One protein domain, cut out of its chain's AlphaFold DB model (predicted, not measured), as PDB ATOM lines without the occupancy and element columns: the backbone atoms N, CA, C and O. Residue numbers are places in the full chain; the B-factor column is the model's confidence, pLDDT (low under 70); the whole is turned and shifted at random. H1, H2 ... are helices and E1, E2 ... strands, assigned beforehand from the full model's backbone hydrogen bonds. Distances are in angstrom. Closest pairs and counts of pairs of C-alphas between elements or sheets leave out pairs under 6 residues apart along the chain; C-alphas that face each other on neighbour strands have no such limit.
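What this domain is: This is residues 273 to 439 of the 620 residues of an uncharacterized protein of Ganoderma sinense ZZ0214-1 (UniProt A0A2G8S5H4). Four helices, H5 to H8, run back and forth side by side with H6 in the middle, and H4 crosses H5 and H6; from this body the long helix H3, side by side with H4, reaches out to a small head of H1 and H2. A short strand hairpin, E1 and E2, sits by the first residues of H5. The printed part has 167 residues, with eight named helices and two named strands in the order H1 H2 H3 H4 E1 E2 H5 H6 H7 H8, and is mostly helix; the sheet, E1 - E2, is antiparallel. It is compact, with a radius of gyration of the C-alphas of 17.1 A and spans of 50 by 42 by 25 A.

How they stand to each other: H1, residues 290 to 295, and H2, residues 299 to 308, are close but not clearly touching, with the closest C-alphas, of Leu 294 and Arg 302, 6.3 A apart. H3, residues 314 to 331, only just touches H1, through its residues 316 to 319 alone, with 3 pairs of C-alphas within 8 A; the closest are those of Gln 290 and Val 316, 6.8 A. H3 and H4, residues 338 to 348, form a helical hairpin at a shallow tilt of 6 degrees, closest at the C-alphas of Thr 321 and Leu 348, 5.9 A. E1, residues 361 to 363, and E2, residues 369 to 371, form an antiparallel hairpin at 150 degrees, with N 362 and O 370 2.8 A apart and N 370 and O 362 3.0 A apart, within hydrogen-bond range. H5, residues 372 to 385, touches H4 at a steep tilt of 66 degrees, with the closest C-alphas, of Gly 342 and Cys 379, 4.6 A apart. The hub is H6, residues 389 to 405, which forms a hairpin with H5 at a shallow tilt of 27 degrees; their closest C-alphas, of Ala 380 and Ala 395, are 4.1 A apart. H6 also touches H4, at a steep tilt of 65 degrees, with the C-alphas of Ala 346 and Ala 394 closest, 5.2 A apart. H7, residues 410 to 423, and H8, residues 428 to 436, form a hairpin with C-alphas 417 and 430 closest, 4.8 A apart; both touch H6, with C-alphas 413 and 433 each 6.4 A from that of Leu 400. In the eight helices every O i to N i+4 pair is within hydrogen-bond range.

Where its parts are: H1 begins at C-alpha 290, (0.769, -12.685, 133.383). H3 measures 25.5 A, H5 20.3 A, H6 24.3 A and H7 20.2 A from first to last C-alpha. H8 ends at C-alpha 436, (-17.551, 9.591, 119.918).

The domain as a whole: The C-alphas farthest apart, of Asp 300 and Gln 387, are 51.0 A apart. The printed part has no cut; the link from H4 to E1, 12 residues, is long. Residues 273 to 285 are under 70 in pLDDT, and the mean of the printed part is 90.5.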
ATOM      1  N   HIS A 273     -18.551   2.774 114.097       53.44
ATOM      2  CA  HIS A 273     -17.922   1.548 114.598       53.44
ATOM      3  C   HIS A 273     -18.146   1.490 116.110       53.44
ATOM      4  O   HIS A 273     -17.887   2.519 116.747       53.44
ATOM      5  N   PRO A 274     -18.604   0.355 116.670       51.88
ATOM      6  CA  PRO A 274     -18.863   0.253 118.097       51.88
ATOM      7  C   PRO A 274     -17.670   0.834 118.857       51.88
ATOM      8  O   PRO A 274     -16.519   0.471 118.607       51.88
ATOM      9  N   VAL A 275     -17.955   1.844 119.685       59.12
ATOM     10  CA  VAL A 275     -16.921   2.636 120.369       59.12
ATOM     11  C   VAL A 275     -16.083   1.731 121.265       59.12
ATOM     12  O   VAL A 275     -14.872   1.910 121.331       59.12
ATOM     13  N   VAL A 276     -16.739   0.722 121.847       59.91
ATOM     14  CA  VAL A 276     -16.139  -0.369 122.609       59.91
ATOM     15  C   VAL A 276     -16.221  -1.639 121.769       59.91
ATOM     16  O   VAL A 276     -17.314  -2.162 121.522       59.91
ATOM     17  N   ASN A 277     -15.075  -2.137 121.311       60.50
ATOM     18  CA  ASN A 277     -15.023  -3.405 120.603       60.50
ATOM     19  C   ASN A 277     -15.199  -4.558 121.607       60.50
ATOM     20  O   ASN A 277     -14.281  -4.903 122.346       60.50
ATOM     21  N   ARG A 278     -16.396  -5.158 121.655       58.38
ATOM     22  CA  ARG A 278     -16.733  -6.218 122.629       58.38
ATOM     23  C   ARG A 278     -15.985  -7.541 122.401       58.38
ATOM     24  O   ARG A 278     -16.052  -8.420 123.250       58.38
ATOM     25  N   ALA A 279     -15.281  -7.692 121.279       52.69
ATOM     26  CA  ALA A 279     -14.640  -8.944 120.870       52.69
ATOM     27  C   ALA A 279     -13.218  -9.169 121.440       52.69
ATOM     28  O   ALA A 279     -12.534 -10.085 121.011       52.69
ATOM     29  N   GLY A 280     -12.743  -8.339 122.373       48.91
ATOM     30  CA  GLY A 280     -11.304  -8.190 122.630       48.91
ATOM     31  C   GLY A 280     -10.600  -9.172 123.579       48.91
ATOM     32  O   GLY A 280      -9.393  -9.024 123.757       48.91
ATOM     33  N   GLY A 281     -11.275 -10.128 124.217       58.00
ATOM     34  CA  GLY A 281     -10.594 -11.102 125.086       58.00
ATOM     35  C   GLY A 281     -10.155 -12.339 124.307       58.00
ATOM     36  O   GLY A 281     -10.920 -12.770 123.450       58.00
ATOM     37  N   ILE A 282      -9.007 -12.949 124.653       59.69
ATOM     38  CA  ILE A 282      -8.639 -14.297 124.173       59.69
ATOM     39  C   ILE A 282      -9.799 -15.236 124.550       59.69
ATOM     40  O   ILE A 282      -9.964 -15.554 125.736       59.69
ATOM     41  N   PRO A 283     -10.650 -15.650 123.593       57.72
ATOM     42  CA  PRO A 283     -11.881 -16.348 123.912       57.72
ATOM     43  C   PRO A 283     -11.572 -17.668 124.617       57.72
ATOM     44  O   PRO A 283     -10.729 -18.449 124.175       57.72
ATOM     45  N   GLY A 284     -12.264 -17.924 125.727       60.38
ATOM     46  CA  GLY A 284     -12.208 -19.213 126.415       60.38
ATOM     47  C   GLY A 284     -10.979 -19.458 127.293       60.38
ATOM     48  O   GLY A 284     -10.791 -20.596 127.724       60.38
ATOM     49  N   ARG A 285     -10.155 -18.443 127.597       62.22
ATOM     50  CA  ARG A 285      -9.054 -18.593 128.563       62.22
ATOM     51  C   ARG A 285      -9.091 -17.531 129.655       62.22
ATOM     52  O   ARG A 285      -8.817 -16.358 129.430       62.22
ATOM     53  N   THR A 286      -9.380 -17.971 130.874       77.88
ATOM     54  CA  THR A 286      -8.986 -17.251 132.084       77.88
ATOM     55  C   THR A 286      -7.502 -17.523 132.317       77.88
ATOM     56  O   THR A 286      -7.093 -18.663 132.529       77.88
ATOM     57  N   HIS A 287      -6.671 -16.488 132.232       86.31
ATOM     58  CA  HIS A 287      -5.253 -16.608 132.568       86.31
ATOM     59  C   HIS A 287      -5.088 -16.420 134.079       86.31
ATOM     60  O   HIS A 287      -5.624 -15.469 134.644       86.31
ATOM     61  N   ALA A 288      -4.386 -17.339 134.748       91.31
ATOM     62  CA  ALA A 288      -4.170 -17.246 136.194       91.31
ATOM     63  C   ALA A 288      -3.059 -16.242 136.544       91.31
ATOM     64  O   ALA A 288      -3.053 -15.672 137.635       91.31
ATOM     65  N   SER A 289      -2.140 -15.999 135.610       94.50
ATOM     66  CA  SER A 289      -1.028 -15.070 135.768       94.50
ATOM     67  C   SER A 289      -0.654 -14.383 134.451       94.50
ATOM     68  O   SER A 289      -1.051 -14.798 133.361       94.50
ATOM     69  N   GLN A 290       0.163 -13.331 134.550       94.12
ATOM     70  CA  GLN A 290       0.769 -12.685 133.383       94.12
ATOM     71  C   GLN A 290       1.695 -13.635 132.611       94.12
ATOM     72  O   GLN A 290       1.766 -13.551 131.390       94.12
ATOM     73  N   GLU A 291       2.396 -14.541 133.296       95.56
ATOM     74  CA  GLU A 291       3.237 -15.535 132.629       95.56
ATOM     75  C   GLU A 291       2.388 -16.501 131.796       95.56
ATOM     76  O   GLU A 291       2.724 -16.758 130.639       95.56
ATOM     77  N   ASP A 292       1.236 -16.931 132.322       94.31
ATOM     78  CA  ASP A 292       0.292 -17.770 131.581       94.31
ATOM     79  C   ASP A 292      -0.261 -17.048 130.348       94.31
ATOM     80  O   ASP A 292      -0.372 -17.657 129.283       94.31
ATOM     81  N   LEU A 293      -0.581 -15.751 130.463       93.81
ATOM     82  CA  LEU A 293      -0.987 -14.918 129.325       93.81
ATOM     83  C   LEU A 293       0.110 -14.871 128.256       93.81
ATOM     84  O   LEU A 293      -0.146 -15.179 127.096       93.81
ATOM     85  N   LEU A 294       1.342 -14.532 128.640       95.44
ATOM     86  CA  LEU A 294       2.462 -14.419 127.701       95.44
ATOM     87  C   LEU A 294       2.839 -15.768 127.076       95.44
ATOM     88  O   LEU A 294       3.264 -15.808 125.924       95.44
ATOM     89  N   SER A 295       2.662 -16.874 127.803       94.88
ATOM     90  CA  SER A 295       2.890 -18.231 127.292       94.88
ATOM     91  C   SER A 295       1.891 -18.651 126.207       94.88
ATOM     92  O   SER A 295       2.162 -19.592 125.464       94.88
ATOM     93  N   ALA A 296       0.752 -17.957 126.094       93.38
ATOM     94  CA  ALA A 296      -0.243 -18.226 125.062       93.38
ATOM     95  C   ALA A 296       0.158 -17.676 123.682       93.38
ATOM     96  O   ALA A 296      -0.423 -18.095 122.679       93.38
ATOM     97  N   PHE A 297       1.136 -16.767 123.616       95.81
ATOM     98  CA  PHE A 297       1.641 -16.223 122.358       95.81
ATOM     99  C   PHE A 297       2.698 -17.150 121.735       95.81
ATOM    100  O   PHE A 297       3.511 -17.728 122.464       95.81
ATOM    101  N   PRO A 298       2.748 -17.252 120.390       97.38
ATOM    102  CA  PRO A 298       3.888 -17.824 119.676       97.38
ATOM    103  C   PRO A 298       5.218 -17.221 120.145       97.38
ATOM    104  O   PRO A 298       5.269 -16.039 120.488       97.38
ATOM    105  N   GLU A 299       6.290 -18.022 120.156       98.06
ATOM    106  CA  GLU A 299       7.591 -17.634 120.725       98.06
ATOM    107  C   GLU A 299       8.122 -16.319 120.144       98.06
ATOM    108  O   GLU A 299       8.557 -15.450 120.893       98.06
ATOM    109  N   ASP A 300       8.002 -16.127 118.833       98.06
ATOM    110  CA  ASP A 300       8.460 -14.923 118.146       98.06
ATOM    111  C   ASP A 300       7.661 -13.669 118.544       98.06
ATOM    112  O   ASP A 300       8.249 -12.626 118.831       98.06
ATOM    113  N   LEU A 301       6.330 -13.767 118.650       98.19
ATOM    114  CA  LEU A 301       5.486 -12.670 119.141       98.19
ATOM    115  C   LEU A 301       5.740 -12.387 120.627       98.19
ATOM    116  O   LEU A 301       5.831 -11.229 121.035       98.19
ATOM    117  N   ARG A 302       5.921 -13.434 121.439       98.00
ATOM    118  CA  ARG A 302       6.285 -13.307 122.856       98.00
ATOM    119  C   ARG A 302       7.624 -12.590 123.017       98.00
ATOM    120  O   ARG A 302       7.735 -11.715 123.874       98.00
ATOM    121  N   SER A 303       8.627 -12.914 122.200       98.31
ATOM    122  CA  SER A 303       9.915 -12.215 122.200       98.31
ATOM    123  C   SER A 303       9.763 -10.726 121.884       98.31
ATOM    124  O   SER A 303      10.424  -9.915 122.529       98.31
ATOM    125  N   LEU A 304       8.866 -10.349 120.963       98.06
ATOM    126  CA  LEU A 304       8.574  -8.940 120.666       98.06
ATOM    127  C   LEU A 304       7.934  -8.215 121.860       98.06
ATOM    128  O   LEU A 304       8.362  -7.110 122.191       98.06
ATOM    129  N   LEU A 305       6.971  -8.840 122.547       98.00
ATOM    130  CA  LEU A 305       6.360  -8.279 123.764       98.00
ATOM    131  C   LEU A 305       7.397  -8.077 124.876       98.00
ATOM    132  O   LEU A 305       7.460  -7.019 125.501       98.00
ATOM    133  N   LEU A 306       8.239  -9.085 125.111       97.69
ATOM    134  CA  LEU A 306       9.292  -9.020 126.126       97.69
ATOM    135  C   LEU A 306      10.352  -7.966 125.783       97.69
ATOM    136  O   LEU A 306      10.786  -7.241 126.673       97.69
ATOM    137  N   GLY A 307      10.736  -7.859 124.507       97.81
ATOM    138  CA  GLY A 307      11.702  -6.871 124.027       97.81
ATOM    139  C   GLY A 307      11.185  -5.432 124.088       97.81
ATOM    140  O   GLY A 307      11.965  -4.522 124.360       97.81
ATOM    141  N   TYR A 308       9.882  -5.223 123.876       97.06
ATOM    142  CA  TYR A 308       9.233  -3.918 124.046       97.06
ATOM    143  C   TYR A 308       9.077  -3.532 125.526       97.06
ATOM    144  O   TYR A 308       9.185  -2.362 125.891       97.06
ATOM    145  N   GLY A 309       8.850  -4.533 126.379       97.25
ATOM    146  CA  GLY A 309       8.490  -4.381 127.781       97.25
ATOM    147  C   GLY A 309       7.068  -4.882 128.003       97.25
ATOM    148  O   GLY A 309       6.100  -4.186 127.720       97.25
ATOM    149  N   ALA A 310       6.923  -6.097 128.538       95.94
ATOM    150  CA  ALA A 310       5.611  -6.735 128.675       95.94
ATOM    151  C   ALA A 310       4.601  -5.873 129.456       95.94
ATOM    152  O   ALA A 310       3.423  -5.842 129.128       95.94
ATOM    153  N   ASP A 311       5.071  -5.127 130.453       94.81
ATOM    154  CA  ASP A 311       4.236  -4.291 131.317       94.81
ATOM    155  C   ASP A 311       3.647  -3.054 130.622       94.81
ATOM    156  O   ASP A 311       2.691  -2.472 131.135       94.81
ATOM    157  N   THR A 312       4.194  -2.653 129.471       94.25
ATOM    158  CA  THR A 312       3.683  -1.546 128.649       94.25
ATOM    159  C   THR A 312       2.827  -2.032 127.475       94.25
ATOM    160  O   THR A 312       2.314  -1.205 126.722       94.25
ATOM    161  N   CYS A 313       2.659  -3.349 127.312       96.56
ATOM    162  CA  CYS A 313       1.840  -3.943 126.256       96.56
ATOM    163  C   CYS A 313       0.342  -3.858 126.588       96.56
ATOM    164  O   CYS A 313      -0.057  -4.025 127.746       96.56
ATOM    165  N   GLU A 314      -0.494  -3.627 125.571       95.19
ATOM    166  CA  GLU A 314      -1.936  -3.402 125.743       95.19
ATOM    167  C   GLU A 314      -2.626  -4.626 126.363       95.19
ATOM    168  O   GLU A 314      -3.399  -4.474 127.310       95.19
ATOM    169  N   CYS A 315      -2.300  -5.843 125.911       94.19
ATOM    170  CA  CYS A 315      -2.922  -7.069 126.418       94.19
ATOM    171  C   CYS A 315      -2.605  -7.331 127.898       94.19
ATOM    172  O   CYS A 315      -3.459  -7.810 128.646       94.19
ATOM    173  N   VAL A 316      -1.396  -6.986 128.350       95.12
ATOM    174  CA  VAL A 316      -0.975  -7.151 129.749       95.12
ATOM    175  C   VAL A 316      -1.633  -6.090 130.625       95.12
ATOM    176  O   VAL A 316      -2.148  -6.416 131.699       95.12
ATOM    177  N   ALA A 317      -1.643  -4.831 130.174       94.56
ATOM    178  CA  ALA A 317      -2.318  -3.740 130.869       94.56
ATOM    179  C   ALA A 317      -3.814  -4.036 131.041       94.56
ATOM    180  O   ALA A 317      -4.362  -3.884 132.135       94.56
ATOM    181  N   GLU A 318      -4.464  -4.533 129.994       93.12
ATOM    182  CA  GLU A 318      -5.863  -4.926 130.046       93.12
ATOM    183  C   GLU A 318      -6.108  -6.127 130.960       93.12
ATOM    184  O   GLU A 318      -6.986  -6.050 131.815       93.12
ATOM    185  N   PHE A 319      -5.315  -7.198 130.855       93.50
ATOM    186  CA  PHE A 319      -5.433  -8.359 131.744       93.50
ATOM    187  C   PHE A 319      -5.362  -7.956 133.223       93.50
ATOM    188  O   PHE A 319      -6.220  -8.344 134.021       93.50
ATOM    189  N   ARG A 320      -4.378  -7.122 133.586       94.50
ATOM    190  CA  ARG A 320      -4.237  -6.581 134.947       94.50
ATOM    191  C   ARG A 320      -5.460  -5.759 135.345       94.50
ATOM    192  O   ARG A 320      -5.993  -5.948 136.433       94.50
ATOM    193  N   THR A 321      -5.936  -4.894 134.453       94.75
ATOM    194  CA  THR A 321      -7.084  -4.014 134.707       94.75
ATOM    195  C   THR A 321      -8.380  -4.809 134.911       94.75
ATOM    196  O   THR A 321      -9.134  -4.518 135.840       94.75
ATOM    197  N   ILE A 322      -8.614  -5.858 134.114       92.12
ATOM    198  CA  ILE A 322      -9.744  -6.788 134.273       92.12
ATOM    199  C   ILE A 322      -9.636  -7.535 135.603       92.12
ATOM    200  O   ILE A 322     -10.609  -7.594 136.357       92.12
ATOM    201  N   SER A 323      -8.459  -8.085 135.922       92.75
ATOM    202  CA  SER A 323      -8.237  -8.795 137.186       92.75
ATOM    203  C   SER A 323      -8.471  -7.880 138.390       92.75
ATOM    204  O   SER A 323      -9.085  -8.293 139.373       92.75
ATOM    205  N   ASP A 324      -8.009  -6.634 138.327       95.44
ATOM    206  CA  ASP A 324      -8.200  -5.641 139.380       95.44
ATOM    207  C   ASP A 324      -9.665  -5.231 139.532       95.44
ATOM    208  O   ASP A 324     -10.144  -5.094 140.661       95.44
ATOM    209  N   ALA A 325     -10.394  -5.077 138.424       94.69
ATOM    210  CA  ALA A 325     -11.824  -4.789 138.446       94.69
ATOM    211  C   ALA A 325     -12.607  -5.951 139.069       94.69
ATOM    212  O   ALA A 325     -13.399  -5.735 139.988       94.69
ATOM    213  N   ALA A 326     -12.328  -7.187 138.648       91.81
ATOM    214  CA  ALA A 326     -12.938  -8.389 139.213       91.81
ATOM    215  C   ALA A 326     -12.639  -8.529 140.716       91.81
ATOM    216  O   ALA A 326     -13.533  -8.835 141.505       91.81
ATOM    217  N   ASN A 327     -11.405  -8.237 141.140       93.31
ATOM    218  CA  ASN A 327     -11.013  -8.232 142.550       93.31
ATOM    219  C   ASN A 327     -11.701  -7.120 143.358       93.31
ATOM    220  O   ASN A 327     -12.080  -7.336 144.509       93.31
ATOM    221  N   ALA A 328     -11.867  -5.926 142.785       95.19
ATOM    222  CA  ALA A 328     -12.580  -4.831 143.438       95.19
ATOM    223  C   ALA A 328     -14.071  -5.166 143.620       95.19
ATOM    224  O   ALA A 328     -14.616  -4.967 144.707       95.19
ATOM    225  N   ILE A 329     -14.699  -5.739 142.588       93.06
ATOM    226  CA  ILE A 329     -16.101  -6.171 142.604       93.06
ATOM    227  C   ILE A 329     -16.308  -7.339 143.581       93.06
ATOM    228  O   ILE A 329     -17.252  -7.315 144.364       93.06
ATOM    229  N   SER A 330     -15.416  -8.335 143.612       90.12
ATOM    230  CA  SER A 330     -15.552  -9.492 144.514       90.12
ATOM    231  C   SER A 330     -15.360  -9.138 145.992       90.12
ATOM    232  O   SER A 330     -15.966  -9.753 146.871       90.12
ATOM    233  N   ARG A 331     -14.540  -8.121 146.293       91.62
ATOM    234  CA  ARG A 331     -14.361  -7.595 147.658       91.62
ATOM    235  C   ARG A 331     -15.530  -6.729 148.120       91.62
ATOM    236  O   ARG A 331     -15.684  -6.526 149.327       91.62
ATOM    237  N   TYR A 332     -16.340  -6.216 147.197       91.50
ATOM    238  CA  TYR A 332     -17.529  -5.453 147.538       91.50
ATOM    239  C   TYR A 332     -18.601  -6.379 148.130       91.50
ATOM    240  O   TYR A 332     -19.097  -7.302 147.488       91.50
ATOM    241  N   ARG A 333     -18.959  -6.124 149.392       86.75
ATOM    242  CA  ARG A 333     -20.065  -6.786 150.101       86.75
ATOM    243  C   ARG A 333     -21.281  -5.849 150.128       86.75
ATOM    244  O   ARG A 333     -21.078  -4.636 150.126       86.75
ATOM    245  N   PRO A 334     -22.529  -6.346 150.216       76.75
ATOM    246  CA  PRO A 334     -23.693  -5.498 150.480       76.75
ATOM    247  C   PRO A 334     -23.498  -4.645 151.728       76.75
ATOM    248  O   PRO A 334     -23.007  -5.133 152.746       76.75
ATOM    249  N   GLY A 335     -23.852  -3.364 151.631       77.25
ATOM    250  CA  GLY A 335     -23.553  -2.362 152.662       77.25
ATOM    251  C   GLY A 335     -22.106  -1.854 152.643       77.25
ATOM    252  O   GLY A 335     -21.738  -1.012 153.458       77.25
ATOM    253  N   GLY A 336     -21.279  -2.345 151.716       86.25
ATOM    254  CA  GLY A 336     -19.937  -1.843 151.463       86.25
ATOM    255  C   GLY A 336     -19.941  -0.427 150.887       86.25
ATOM    256  O   GLY A 336     -20.954   0.103 150.434       86.25
ATOM    257  N   ASN A 337     -18.769   0.202 150.886       94.62
ATOM    258  CA  ASN A 337     -18.611   1.568 150.401       94.62
ATOM    259  C   ASN A 337     -18.638   1.620 148.859       94.62
ATOM    260  O   ASN A 337     -17.596   1.489 148.213       94.62
ATOM    261  N   LEU A 338     -19.824   1.838 148.275       95.69
ATOM    262  CA  LEU A 338     -20.018   1.992 146.824       95.69
ATOM    263  C   LEU A 338     -19.165   3.110 146.219       95.69
ATOM    264  O   LEU A 338     -18.715   2.983 145.086       95.69
ATOM    265  N   CYS A 339     -18.893   4.182 146.966       97.38
ATOM    266  CA  CYS A 339     -18.026   5.255 146.487       97.38
ATOM    267  C   CYS A 339     -16.574   4.789 146.341       97.38
ATOM    268  O   CYS A 339     -15.914   5.150 145.372       97.38
ATOM    269  N   ALA A 340     -16.068   3.968 147.266       97.06
ATOM    270  CA  ALA A 340     -14.710   3.432 147.160       97.06
ATOM    271  C   ALA A 340     -14.569   2.491 145.953       97.06
ATOM    272  O   ALA A 340     -13.590   2.583 145.216       97.06
ATOM    273  N   LEU A 341     -15.575   1.636 145.720       96.94
ATOM    274  CA  LEU A 341     -15.636   0.810 144.514       96.94
ATOM    275  C   LEU A 341     -15.711   1.686 143.255       96.94
ATOM    276  O   LEU A 341     -14.938   1.481 142.327       96.94
ATOM    277  N   GLY A 342     -16.588   2.691 143.245       97.69
ATOM    278  CA  GLY A 342     -16.763   3.603 142.118       97.69
ATOM    279  C   GLY A 342     -15.496   4.364 141.744       97.69
ATOM    280  O   GLY A 342     -15.163   4.413 140.565       97.69
ATOM    281  N   LEU A 343     -14.763   4.905 142.723       98.06
ATOM    282  CA  LEU A 343     -13.472   5.560 142.476       98.06
ATOM    283  C   LEU A 343     -12.487   4.590 141.822       98.06
ATOM    284  O   LEU A 343     -11.886   4.921 140.802       98.06
ATOM    285  N   ARG A 344     -12.384   3.363 142.351       97.81
ATOM    286  CA  ARG A 344     -11.488   2.352 141.787       97.81
ATOM    287  C   ARG A 344     -11.883   1.964 140.363       97.81
ATOM    288  O   ARG A 344     -11.019   1.861 139.500       97.81
ATOM    289  N   LEU A 345     -13.171   1.760 140.094       97.31
ATOM    290  CA  LEU A 345     -13.641   1.425 138.750       97.31
ATOM    291  C   LEU A 345     -13.440   2.594 137.775       97.31
ATOM    292  O   LEU A 345     -13.060   2.349 136.636       97.31
ATOM    293  N   ALA A 346     -13.619   3.844 138.215       97.69
ATOM    294  CA  ALA A 346     -13.385   5.034 137.396       97.69
ATOM    295  C   ALA A 346     -11.909   5.197 136.991       97.69
ATOM    296  O   ALA A 346     -11.626   5.647 135.883       97.69
ATOM    297  N   GLU A 347     -10.968   4.814 137.856       97.44
ATOM    298  CA  GLU A 347      -9.547   4.719 137.499       97.44
ATOM    299  C   GLU A 347      -9.314   3.619 136.457       97.44
ATOM    300  O   GLU A 347      -8.697   3.861 135.422       97.44
ATOM    301  N   LEU A 348      -9.836   2.413 136.712       96.75
ATOM    302  CA  LEU A 348      -9.577   1.239 135.878       96.75
ATOM    303  C   LEU A 348     -10.123   1.401 134.454       96.75
ATOM    304  O   LEU A 348      -9.393   1.117 133.511       96.75
ATOM    305  N   VAL A 349     -11.342   1.926 134.261       95.62
ATOM    306  CA  VAL A 349     -11.932   2.143 132.914       95.62
ATOM    307  C   VAL A 349     -11.143   3.121 132.036       95.62
ATOM    308  O   VAL A 349     -11.385   3.203 130.835       95.62
ATOM    309  N   GLN A 350     -10.200   3.868 132.613       95.94
ATOM    310  CA  GLN A 350      -9.296   4.743 131.868       95.94
ATOM    311  C   GLN A 350      -7.978   4.051 131.489       95.94
ATOM    312  O   GLN A 350      -7.177   4.648 130.775       95.94
ATOM    313  N   LEU A 351      -7.724   2.821 131.950       95.62
ATOM    314  CA  LEU A 351      -6.490   2.067 131.693       95.62
ATOM    315  C   LEU A 351      -6.624   1.022 130.579       95.62
ATOM    316  O   LEU A 351      -5.603   0.619 130.027       95.62
ATOM    317  N   ALA A 352      -7.843   0.595 130.238       92.81
ATOM    318  CA  ALA A 352      -8.090  -0.361 129.161       92.81
ATOM    319  C   ALA A 352      -9.492  -0.196 128.546       92.81
ATOM    320  O   ALA A 352     -10.375   0.416 129.146       92.81
ATOM    321  N   GLU A 353      -9.701  -0.749 127.346       85.94
ATOM    322  CA  GLU A 353     -10.972  -0.625 126.610       85.94
ATOM    323  C   GLU A 353     -12.060  -1.513 127.225       85.94
ATOM    324  O   GLU A 353     -13.192  -1.071 127.421       85.94
ATOM    325  N   VAL A 354     -11.704  -2.758 127.567       84.56
ATOM    326  CA  VAL A 354     -12.635  -3.781 128.057       84.56
ATOM    327  C   VAL A 354     -12.327  -4.103 129.516       84.56
ATOM    328  O   VAL A 354     -11.782  -5.146 129.848       84.56
ATOM    329  N   VAL A 355     -12.677  -3.187 130.417       86.62
ATOM    330  CA  VAL A 355     -12.507  -3.407 131.867       86.62
ATOM    331  C   VAL A 355     -13.675  -4.174 132.464       86.62
ATOM    332  O   VAL A 355     -13.504  -5.008 133.352       86.62
ATOM    333  N   ILE A 356     -14.877  -3.881 131.974       86.38
ATOM    334  CA  ILE A 356     -16.125  -4.421 132.489       86.38
ATOM    335  C   ILE A 356     -16.771  -5.282 131.415       86.38
ATOM    336  O   ILE A 356     -17.144  -4.793 130.351       86.38
ATOM    337  N   GLN A 357     -16.920  -6.569 131.715       83.12
ATOM    338  CA  GLN A 357     -17.673  -7.498 130.882       83.12
ATOM    339  C   GLN A 357     -19.175  -7.178 130.994       83.12
ATOM    340  O   GLN A 357     -19.714  -7.265 132.099       83.12
ATOM    341  N   PRO A 358     -19.856  -6.803 129.891       80.25
ATOM    342  CA  PRO A 358     -21.266  -6.406 129.918       80.25
ATOM    343  C   PRO A 358     -22.195  -7.484 130.475       80.25
ATOM    344  O   PRO A 358     -23.109  -7.179 131.236       80.25
ATOM    345  N   ASP A 359     -21.902  -8.734 130.114       81.56
ATOM    346  CA  ASP A 359     -22.729  -9.905 130.410       81.56
ATOM    347  C   ASP A 359     -22.303 -10.608 131.711       81.56
ATOM    348  O   ASP A 359     -22.849 -11.646 132.077       81.56
ATOM    349  N   ALA A 360     -21.302 -10.072 132.418       85.44
ATOM    350  CA  ALA A 360     -20.904 -10.612 133.705       85.44
ATOM    351  C   ALA A 360     -21.881 -10.159 134.797       85.44
ATOM    352  O   ALA A 360     -22.213  -8.973 134.918       85.44
ATOM    353  N   HIS A 361     -22.312 -11.123 135.605       87.00
ATOM    354  CA  HIS A 361     -23.249 -10.915 136.699       87.00
ATOM    355  C   HIS A 361     -22.526 -10.937 138.047       87.00
ATOM    356  O   HIS A 361     -21.678 -11.788 138.318       87.00
ATOM    357  N   TRP A 362     -22.907 -10.006 138.913       84.94
ATOM    358  CA  TRP A 362     -22.582 -10.000 140.328       84.94
ATOM    359  C   TRP A 362     -23.811 -10.451 141.117       84.94
ATOM    360  O   TRP A 362     -24.881  -9.843 141.019       84.94
ATOM    361  N   HIS A 363     -23.653 -11.512 141.910       84.50
ATOM    362  CA  HIS A 363     -24.705 -12.003 142.796       84.50
ATOM    363  C   HIS A 363     -24.600 -11.309 144.153       84.50
ATOM    364  O   HIS A 363     -23.631 -11.488 144.899       84.50
ATOM    365  N   ALA A 364     -25.618 -10.530 144.487       77.81
ATOM    366  CA  ALA A 364     -25.760  -9.959 145.807       77.81
ATOM    367  C   ALA A 364     -26.144 -11.046 146.832       77.81
ATOM    368  O   ALA A 364     -26.929 -11.944 146.533       77.81
ATOM    369  N   PRO A 365     -25.664 -10.949 148.081       75.00
ATOM    370  CA  PRO A 365     -26.126 -11.784 149.191       75.00
ATOM    371  C   PRO A 365     -27.627 -11.760 149.496       75.00
ATOM    372  O   PRO A 365     -28.099 -12.667 150.172       75.00
ATOM    373  N   ASP A 366     -28.376 -10.757 149.028       79.88
ATOM    374  CA  ASP A 366     -29.846 -10.744 149.104       79.88
ATOM    375  C   ASP A 366     -30.516 -11.555 147.975       79.88
ATOM    376  O   ASP A 366     -31.741 -11.620 147.902       79.88
ATOM    377  N   GLY A 367     -29.716 -12.190 147.113       84.00
ATOM    378  CA  GLY A 367     -30.160 -12.955 145.954       84.00
ATOM    379  C   GLY A 367     -30.422 -12.107 144.709       84.00
ATOM    380  O   GLY A 367     -30.781 -12.675 143.681       84.00
ATOM    381  N   SER A 368     -30.254 -10.779 144.763       86.31
ATOM    382  CA  SER A 368     -30.383  -9.942 143.570       86.31
ATOM    383  C   SER A 368     -29.195 -10.134 142.628       86.31
ATOM    384  O   SER A 368     -28.041 -10.229 143.045       86.31
ATOM    385  N   GLU A 369     -29.481 -10.192 141.333       89.38
ATOM    386  CA  GLU A 369     -28.460 -10.242 140.293       89.38
ATOM    387  C   GLU A 369     -28.339  -8.863 139.663       89.38
ATOM    388  O   GLU A 369     -29.335  -8.267 139.253       89.38
ATOM    389  N   LEU A 370     -27.114  -8.347 139.615       89.44
ATOM    390  CA  LEU A 370     -26.793  -7.119 138.902       89.44
ATOM    391  C   LEU A 370     -25.742  -7.430 137.858       89.44
ATOM    392  O   LEU A 370     -24.720  -8.043 138.157       89.44
ATOM    393  N   THR A 371     -25.953  -6.955 136.644       91.62
ATOM    394  CA  THR A 371     -24.874  -6.906 135.660       91.62
ATOM    395  C   THR A 371     -23.769  -5.977 136.164       91.62
ATOM    396  O   THR A 371     -24.017  -5.004 136.890       91.62
ATOM    397  N   HIS A 372     -22.523  -6.227 135.765       91.19
ATOM    398  CA  HIS A 372     -21.431  -5.317 136.110       91.19
ATOM    399  C   HIS A 372     -21.680  -3.887 135.584       91.19
ATOM    400  O   HIS A 372     -21.256  -2.918 136.216       91.19
ATOM    401  N   LEU A 373     -22.410  -3.731 134.474       91.06
ATOM    402  CA  LEU A 373     -22.816  -2.421 133.951       91.06
ATOM    403  C   LEU A 373     -23.819  -1.698 134.862       91.06
ATOM    404  O   LEU A 373     -23.667  -0.501 135.107       91.06
ATOM    405  N   GLU A 374     -24.811  -2.397 135.415       92.50
ATOM    406  CA  GLU A 374     -25.723  -1.812 136.410       92.50
ATOM    407  C   GLU A 374     -24.980  -1.424 137.692       92.50
ATOM    408  O   GLU A 374     -25.272  -0.388 138.301       92.50
ATOM    409  N   LEU A 375     -23.973  -2.212 138.082       93.75
ATOM    410  CA  LEU A 375     -23.104  -1.885 139.209       93.75
ATOM    411  C   LEU A 375     -22.308  -0.592 138.960       93.75
ATOM    412  O   LEU A 375     -22.203   0.225 139.881       93.75
ATOM    413  N   LEU A 376     -21.822  -0.345 137.732       94.69
ATOM    414  CA  LEU A 376     -21.189   0.933 137.368       94.69
ATOM    415  C   LEU A 376     -22.130   2.117 137.590       94.69
ATOM    416  O   LEU A 376     -21.727   3.118 138.185       94.69
ATOM    417  N   LEU A 377     -23.387   2.005 137.151       96.06
ATOM    418  CA  LEU A 377     -24.373   3.071 137.330       96.06
ATOM    419  C   LEU A 377     -24.673   3.334 138.808       96.06
ATOM    420  O   LEU A 377     -24.743   4.496 139.215       96.06
ATOM    421  N   ARG A 378     -24.798   2.286 139.634       95.75
ATOM    422  CA  ARG A 378     -24.980   2.442 141.088       95.75
ATOM    423  C   ARG A 378     -23.787   3.142 141.738       95.75
ATOM    424  O   ARG A 378     -23.981   4.055 142.541       95.75
ATOM    425  N   CYS A 379     -22.567   2.766 141.355       97.38
ATOM    426  CA  CYS A 379     -21.348   3.429 141.815       97.38
ATOM    427  C   CYS A 379     -21.324   4.909 141.412       97.38
ATOM    428  O   CYS A 379     -21.056   5.773 142.246       97.38
ATOM    429  N   ALA A 380     -21.664   5.215 140.159       98.00
ATOM    430  CA  ALA A 380     -21.696   6.583 139.658       98.00
ATOM    431  C   ALA A 380     -22.740   7.455 140.373       98.00
ATOM    432  O   ALA A 380     -22.476   8.621 140.663       98.00
ATOM    433  N   THR A 381     -23.919   6.908 140.680       97.88
ATOM    434  CA  THR A 381     -24.945   7.613 141.465       97.88
ATOM    435  C   THR A 381     -24.443   7.917 142.874       97.88
ATOM    436  O   THR A 381     -24.483   9.072 143.289       97.88
ATOM    437  N   SER A 382     -23.871   6.922 143.560       97.69
ATOM    438  CA  SER A 382     -23.334   7.093 144.916       97.69
ATOM    439  C   SER A 382     -22.211   8.140 144.974       97.69
ATOM    440  O   SER A 382     -22.168   8.963 145.887       97.69
ATOM    441  N   LEU A 383     -21.331   8.173 143.968       98.44
ATOM    442  CA  LEU A 383     -20.290   9.198 143.853       98.44
ATOM    443  C   LEU A 383     -20.864  10.603 143.633       98.44
ATOM    444  O   LEU A 383     -20.431  11.559 144.280       98.44
ATOM    445  N   ALA A 384     -21.862  10.737 142.757       97.56
ATOM    446  CA  ALA A 384     -22.481  12.025 142.456       97.56
ATOM    447  C   ALA A 384     -23.165  12.661 143.685       97.56
ATOM    448  O   ALA A 384     -23.122  13.883 143.845       97.56
ATOM    449  N   GLU A 385     -23.737  11.848 144.580       97.75
ATOM    450  CA  GLU A 385     -24.393  12.296 145.819       97.75
ATOM    451  C   GLU A 385     -23.439  12.988 146.804       97.75
ATOM    452  O   GLU A 385     -23.870  13.844 147.576       97.75
ATOM    453  N   ARG A 386     -22.134  12.681 146.768       96.62
ATOM    454  CA  ARG A 386     -21.138  13.291 147.670       96.62
ATOM    455  C   ARG A 386     -20.778  14.729 147.310       96.62
ATOM    456  O   ARG A 386     -20.175  15.414 148.134       96.62
ATOM    457  N   GLN A 387     -21.107  15.170 146.093       93.69
ATOM    458  CA  GLN A 387     -20.890  16.532 145.586       93.69
ATOM    459  C   GLN A 387     -19.435  17.047 145.655       93.69
ATOM    460  O   GLN A 387     -19.193  18.249 145.571       93.69
ATOM    461  N   ARG A 388     -18.439  16.159 145.778       97.00
ATOM    462  CA  ARG A 388     -17.018  16.524 145.655       97.00
ATOM    463  C   ARG A 388     -16.633  16.543 144.182       97.00
ATOM    464  O   ARG A 388     -17.015  15.631 143.459       97.00
ATOM    465  N   SER A 389     -15.826  17.517 143.756       96.50
ATOM    466  CA  SER A 389     -15.439  17.652 142.340       96.50
ATOM    467  C   SER A 389     -14.830  16.366 141.766       96.50
ATOM    468  O   SER A 389     -15.269  15.898 140.724       96.50
ATOM    469  N   ALA A 390     -13.884  15.744 142.479       97.06
ATOM    470  CA  ALA A 390     -13.246  14.501 142.035       97.06
ATOM    471  C   ALA A 390     -14.224  13.310 141.967       97.06
ATOM    472  O   ALA A 390     -14.165  12.517 141.031       97.06
ATOM    473  N   ASP A 391     -15.157  13.207 142.923       98.06
ATOM    474  CA  ASP A 391     -16.183  12.155 142.919       98.06
ATOM    475  C   ASP A 391     -17.164  12.361 141.746       98.06
ATOM    476  O   ASP A 391     -17.578  11.397 141.109       98.06
ATOM    477  N   GLN A 392     -17.505  13.612 141.416       98.25
ATOM    478  CA  GLN A 392     -18.345  13.942 140.259       98.25
ATOM    479  C   GLN A 392     -17.660  13.607 138.931       98.25
ATOM    480  O   GLN A 392     -18.309  13.083 138.027       98.25
ATOM    481  N   ASP A 393     -16.358  13.866 138.812       98.19
ATOM    482  CA  ASP A 393     -15.587  13.509 137.619       98.19
ATOM    483  C   ASP A 393     -15.521  11.988 137.441       98.19
ATOM    484  O   ASP A 393     -15.804  11.484 136.355       98.19
ATOM    485  N   ALA A 394     -15.262  11.245 138.522       98.31
ATOM    486  CA  ALA A 394     -15.312   9.784 138.514       98.31
ATOM    487  C   ALA A 394     -16.714   9.251 138.154       98.31
ATOM    488  O   ALA A 394     -16.840   8.324 137.352       98.31
ATOM    489  N   ALA A 395     -17.776   9.857 138.693       98.50
ATOM    490  CA  ALA A 395     -19.152   9.502 138.353       98.50
ATOM    491  C   ALA A 395     -19.452   9.707 136.859       98.50
ATOM    492  O   ALA A 395     -20.098   8.859 136.239       98.50
ATOM    493  N   ASP A 396     -18.986  10.814 136.278       98.44
ATOM    494  CA  ASP A 396     -19.188  11.110 134.862       98.44
ATOM    495  C   ASP A 396     -18.387  10.161 133.965       98.44
ATOM    496  O   ASP A 396     -18.936   9.679 132.976       98.44
ATOM    497  N   VAL A 397     -17.150   9.800 134.333       97.94
ATOM    498  CA  VAL A 397     -16.361   8.768 133.629       97.94
ATOM    499  C   VAL A 397     -17.127   7.444 133.563       97.94
ATOM    500  O   VAL A 397     -17.286   6.882 132.480       97.94
ATOM    501  N   LEU A 398     -17.664   6.973 134.694       97.69
ATOM    502  CA  LEU A 398     -18.419   5.718 134.748       97.69
ATOM    503  C   LEU A 398     -19.706   5.764 133.917       97.69
ATOM    504  O   LEU A 398     -19.998   4.819 133.185       97.69
ATOM    505  N   LYS A 399     -20.470   6.861 133.998       97.56
ATOM    506  CA  LYS A 399     -21.700   7.034 133.207       97.56
ATOM    507  C   LYS A 399     -21.403   7.100 131.714       97.56
ATOM    508  O   LYS A 399     -22.077   6.434 130.939       97.56
ATOM    509  N   LEU A 400     -20.384   7.857 131.308       96.50
ATOM    510  CA  LEU A 400     -19.973   7.940 129.907       96.50
ATOM    511  C   LEU A 400     -19.491   6.582 129.394       96.50
ATOM    512  O   LEU A 400     -19.895   6.175 128.311       96.50
ATOM    513  N   HIS A 401     -18.694   5.845 130.176       94.62
ATOM    514  CA  HIS A 401     -18.279   4.491 129.812       94.62
ATOM    515  C   HIS A 401     -19.484   3.558 129.639       94.62
ATOM    516  O   HIS A 401     -19.595   2.901 128.607       94.62
ATOM    517  N   TYR A 402     -20.426   3.563 130.588       94.19
ATOM    518  CA  TYR A 402     -21.676   2.808 130.482       94.19
ATOM    519  C   TYR A 402     -22.440   3.146 129.195       94.19
ATOM    520  O   TYR A 402     -22.839   2.243 128.461       94.19
ATOM    521  N   MET A 403     -22.623   4.432 128.891       94.25
ATOM    522  CA  MET A 403     -23.368   4.880 127.712       94.25
ATOM    523  C   MET A 403     -22.681   4.486 126.399       94.25
ATOM    524  O   MET A 403     -23.354   4.069 125.459       94.25
ATOM    525  N   LEU A 404     -21.347   4.556 126.333       90.69
ATOM    526  CA  LEU A 404     -20.583   4.092 125.170       90.69
ATOM    527  C   LEU A 404     -20.650   2.566 125.013       90.69
ATOM    528  O   LEU A 404     -20.839   2.072 123.902       90.69
ATOM    529  N   ALA A 405     -20.541   1.818 126.114       88.75
ATOM    530  CA  ALA A 405     -20.611   0.357 126.113       88.75
ATOM    531  C   ALA A 405     -22.008  -0.161 125.727       88.75
ATOM    532  O   ALA A 405     -22.123  -1.186 125.048       88.75
ATOM    533  N   THR A 406     -23.066   0.549 126.127       89.19
ATOM    534  CA  THR A 406     -24.471   0.209 125.833       89.19
ATOM    535  C   THR A 406     -24.998   0.810 124.533       89.19
ATOM    536  O   THR A 406     -26.135   0.522 124.176       89.19
ATOM    537  N   GLN A 407     -24.184   1.589 123.808       88.69
ATOM    538  CA  GLN A 407     -24.604   2.305 122.596       88.69
ATOM    539  C   GLN A 407     -25.845   3.182 122.840       88.69
ATOM    540  O   GLN A 407     -26.782   3.194 122.042       88.69
ATOM    541  N   ALA A 408     -25.855   3.905 123.964       91.25
ATOM    542  CA  ALA A 408     -26.903   4.871 124.275       91.25
ATOM    543  C   ALA A 408     -27.020   5.951 123.181       91.25
ATOM    544  O   ALA A 408     -26.116   6.119 122.357       91.25
ATOM    545  N   ASP A 409     -28.120   6.714 123.201       90.44
ATOM    546  CA  ASP A 409     -28.339   7.812 122.256       90.44
ATOM    547  C   ASP A 409     -27.107   8.746 122.227       90.44
ATOM    548  O   ASP A 409     -26.715   9.284 123.275       90.44
ATOM    549  N   PRO A 410     -26.478   8.963 121.053       90.50
ATOM    550  CA  PRO A 410     -25.322   9.844 120.930       90.50
ATOM    551  C   PRO A 410     -25.578  11.249 121.495       90.50
ATOM    552  O   PRO A 410     -24.675  11.872 122.053       90.50
ATOM    553  N   ARG A 411     -26.816  11.751 121.442       92.19
ATOM    554  CA  ARG A 411     -27.181  13.045 122.024       92.19
ATOM    555  C   ARG A 411     -27.008  13.075 123.541       92.19
ATOM    556  O   ARG A 411     -26.536  14.080 124.075       92.19
ATOM    557  N   ASP A 412     -27.356  12.001 124.237       95.06
ATOM    558  CA  ASP A 412     -27.225  11.946 125.692       95.06
ATOM    559  C   ASP A 412     -25.750  11.879 126.098       95.06
ATOM    560  O   ASP A 412     -25.334  12.565 127.039       95.06
ATOM    561  N   VAL A 413     -24.938  11.113 125.353       95.38
ATOM    562  CA  VAL A 413     -23.478  11.050 125.551       95.38
ATOM    563  C   VAL A 413     -22.876  12.442 125.385       95.38
ATOM    564  O   VAL A 413     -22.127  12.899 126.251       95.38
ATOM    565  N   TYR A 414     -23.259  13.146 124.315       94.88
ATOM    566  CA  TYR A 414     -22.837  14.518 124.044       94.88
ATOM    567  C   TYR A 414     -23.166  15.458 125.214       94.88
ATOM    568  O   TYR A 414     -22.288  16.171 125.701       94.88
ATOM    569  N   LEU A 415     -24.419  15.451 125.689       96.38
ATOM    570  CA  LEU A 415     -24.882  16.351 126.750       96.38
ATOM    571  C   LEU A 415     -24.198  16.073 128.091       96.38
ATOM    572  O   LEU A 415     -23.881  17.006 128.835       96.38
ATOM    573  N   LEU A 416     -23.977  14.803 128.435       97.75
ATOM    574  CA  LEU A 416     -23.249  14.451 129.649       97.75
ATOM    575  C   LEU A 416     -21.776  14.859 129.546       97.75
ATOM    576  O   LEU A 416     -21.270  15.530 130.443       97.75
ATOM    577  N   ALA A 417     -21.118  14.531 128.434       97.50
ATOM    578  CA  ALA A 417     -19.717  14.859 128.216       97.50
ATOM    579  C   ALA A 417     -19.475  16.374 128.209       97.50
ATOM    580  O   ALA A 417     -18.537  16.853 128.838       97.50
ATOM    581  N   GLN A 418     -20.358  17.152 127.572       97.44
ATOM    582  CA  GLN A 418     -20.270  18.612 127.560       97.44
ATOM    583  C   GLN A 418     -20.348  19.204 128.974       97.44
ATOM    584  O   GLN A 418     -19.571  20.102 129.304       97.44
ATOM    585  N   ARG A 419     -21.254  18.699 129.823       98.06
ATOM    586  CA  ARG A 419     -21.359  19.138 131.225       98.06
ATOM    587  C   ARG A 419     -20.114  18.777 132.030       98.06
ATOM    588  O   ARG A 419     -19.638  19.611 132.797       98.06
ATOM    589  N   ALA A 420     -19.582  17.574 131.832       98.06
ATOM    590  CA  ALA A 420     -18.367  17.125 132.499       98.06
ATOM    591  C   ALA A 420     -17.157  17.994 132.105       98.06
ATOM    592  O   ALA A 420     -16.456  18.483 132.984       98.06
ATOM    593  N   ILE A 421     -16.983  18.296 130.809       97.94
ATOM    594  CA  ILE A 421     -15.924  19.188 130.298       97.94
ATOM    595  C   ILE A 421     -16.077  20.615 130.840       97.94
ATOM    596  O   ILE A 421     -15.087  21.255 131.179       97.94
ATOM    597  N   ALA A 422     -17.306  21.132 130.930       97.75
ATOM    598  CA  ALA A 422     -17.547  22.473 131.466       97.75
ATOM    599  C   ALA A 422     -17.157  22.590 132.948       97.75
ATOM    600  O   ALA A 422     -16.718  23.654 133.382       97.75
ATOM    601  N   ARG A 423     -17.306  21.505 133.718       97.88
ATOM    602  CA  ARG A 423     -16.895  21.441 135.125       97.88
ATOM    603  C   ARG A 423     -15.393  21.191 135.275       97.88
ATOM    604  O   ARG A 423     -14.753  21.863 136.076       97.88
ATOM    605  N   ASN A 424     -14.846  20.253 134.506       97.94
ATOM    606  CA  ASN A 424     -13.428  19.916 134.485       97.94
ATOM    607  C   ASN A 424     -12.914  19.830 133.032       97.94
ATOM    608  O   ASN A 424     -13.018  18.776 132.394       97.94
ATOM    609  N   PRO A 425     -12.304  20.913 132.509       97.25
ATOM    610  CA  PRO A 425     -11.744  20.934 131.158       97.25
ATOM    611  C   PRO A 425     -10.607  19.931 130.926       97.25
ATOM    612  O   PRO A 425     -10.334  19.603 129.772       97.25
ATOM    613  N   ASN A 426      -9.976  19.427 131.991       97.31
ATOM    614  CA  ASN A 426      -8.880  18.456 131.934       97.31
ATOM    615  C   ASN A 426      -9.360  16.995 132.029       97.31
ATOM    616  O   ASN A 426      -8.542  16.080 132.082       97.31
ATOM    617  N   LEU A 427     -10.674  16.738 132.035       97.50
ATOM    618  CA  LEU A 427     -11.213  15.378 132.069       97.50
ATOM    619  C   LEU A 427     -11.151  14.724 130.675       97.50
ATOM    620  O   LEU A 427     -12.137  14.707 129.933       97.50
ATOM    621  N   ALA A 428      -9.988  14.170 130.318       97.31
ATOM    622  CA  ALA A 428      -9.701  13.593 128.997       97.31
ATOM    623  C   ALA A 428     -10.767  12.588 128.514       97.31
ATOM    624  O   ALA A 428     -11.178  12.618 127.352       97.31
ATOM    625  N   TYR A 429     -11.278  11.735 129.411       96.75
ATOM    626  CA  TYR A 429     -12.299  10.739 129.070       96.75
ATOM    627  C   TYR A 429     -13.630  11.377 128.633       96.75
ATOM    628  O   TYR A 429     -14.323  10.850 127.762       96.75
ATOM    629  N   ALA A 430     -13.982  12.545 129.182       97.19
ATOM    630  CA  ALA A 430     -15.168  13.274 128.750       97.19
ATOM    631  C   ALA A 430     -15.002  13.822 127.328       97.19
ATOM    632  O   ALA A 430     -15.914  13.689 126.518       97.19
ATOM    633  N   HIS A 431     -13.827  14.350 126.975       96.31
ATOM    634  CA  HIS A 431     -13.536  14.748 125.591       96.31
ATOM    635  C   HIS A 431     -13.522  13.557 124.627       96.31
ATOM    636  O   HIS A 431     -14.024  13.680 123.509       96.31
ATOM    637  N   TYR A 432     -13.009  12.401 125.059       94.50
ATOM    638  CA  TYR A 432     -13.095  11.153 124.295       94.50
ATOM    639  C   TYR A 432     -14.556  10.788 124.003       94.50
ATOM    640  O   TYR A 432     -14.937  10.658 122.839       94.50
ATOM    641  N   ALA A 433     -15.397  10.695 125.038       94.94
ATOM    642  CA  ALA A 433     -16.808  10.351 124.881       94.94
ATOM    643  C   ALA A 433     -17.563  11.380 124.024       94.94
ATOM    644  O   ALA A 433     -18.350  11.001 123.157       94.94
ATOM    645  N   TRP A 434     -17.255  12.669 124.196       95.25
ATOM    646  CA  TRP A 434     -17.767  13.751 123.359       95.25
ATOM    647  C   TRP A 434     -17.401  13.547 121.886       95.25
ATOM    648  O   TRP A 434     -18.242  13.662 121.006       95.25
ATOM    649  N   ALA A 435     -16.152  13.202 121.572       92.44
ATOM    650  CA  ALA A 435     -15.741  12.991 120.185       92.44
ATOM    651  C   ALA A 435     -16.413  11.762 119.545       92.44
ATOM    652  O   ALA A 435     -16.510  11.681 118.314       92.44
ATOM    653  N   MET A 436     -16.858  10.804 120.359       89.44
ATOM    654  CA  MET A 436     -17.551   9.591 119.918       89.44
ATOM    655  C   MET A 436     -19.071   9.767 119.791       89.44
ATOM    656  O   MET A 436     -19.720   8.939 119.162       89.44
ATOM    657  N   SER A 437     -19.635  10.854 120.320       88.81
ATOM    658  CA  SER A 437     -21.081  11.100 120.367       88.81
ATOM    659  C   SER A 437     -21.671  11.732 119.097       88.81
ATOM    660  O   SER A 437     -22.837  12.117 119.082       88.81
ATOM    661  N   PHE A 438     -20.874  11.913 118.044       79.81
ATOM    662  CA  PHE A 438     -21.296  12.592 116.817       79.81
ATOM    663  C   PHE A 438     -21.539  11.629 115.665       79.81
ATOM    664  O   PHE A 438     -20.853  10.614 115.504       79.81
ATOM    665  N   SER A 439     -22.464  12.034 114.798       71.31
ATOM    666  CA  SER A 439     -22.609  11.459 113.467       71.31
ATOM    667  C   SER A 439     -21.348  11.710 112.626       71.31
ATOM    668  O   SER A 439     -20.535  12.593 112.906       71.31
TER     669      SER A 439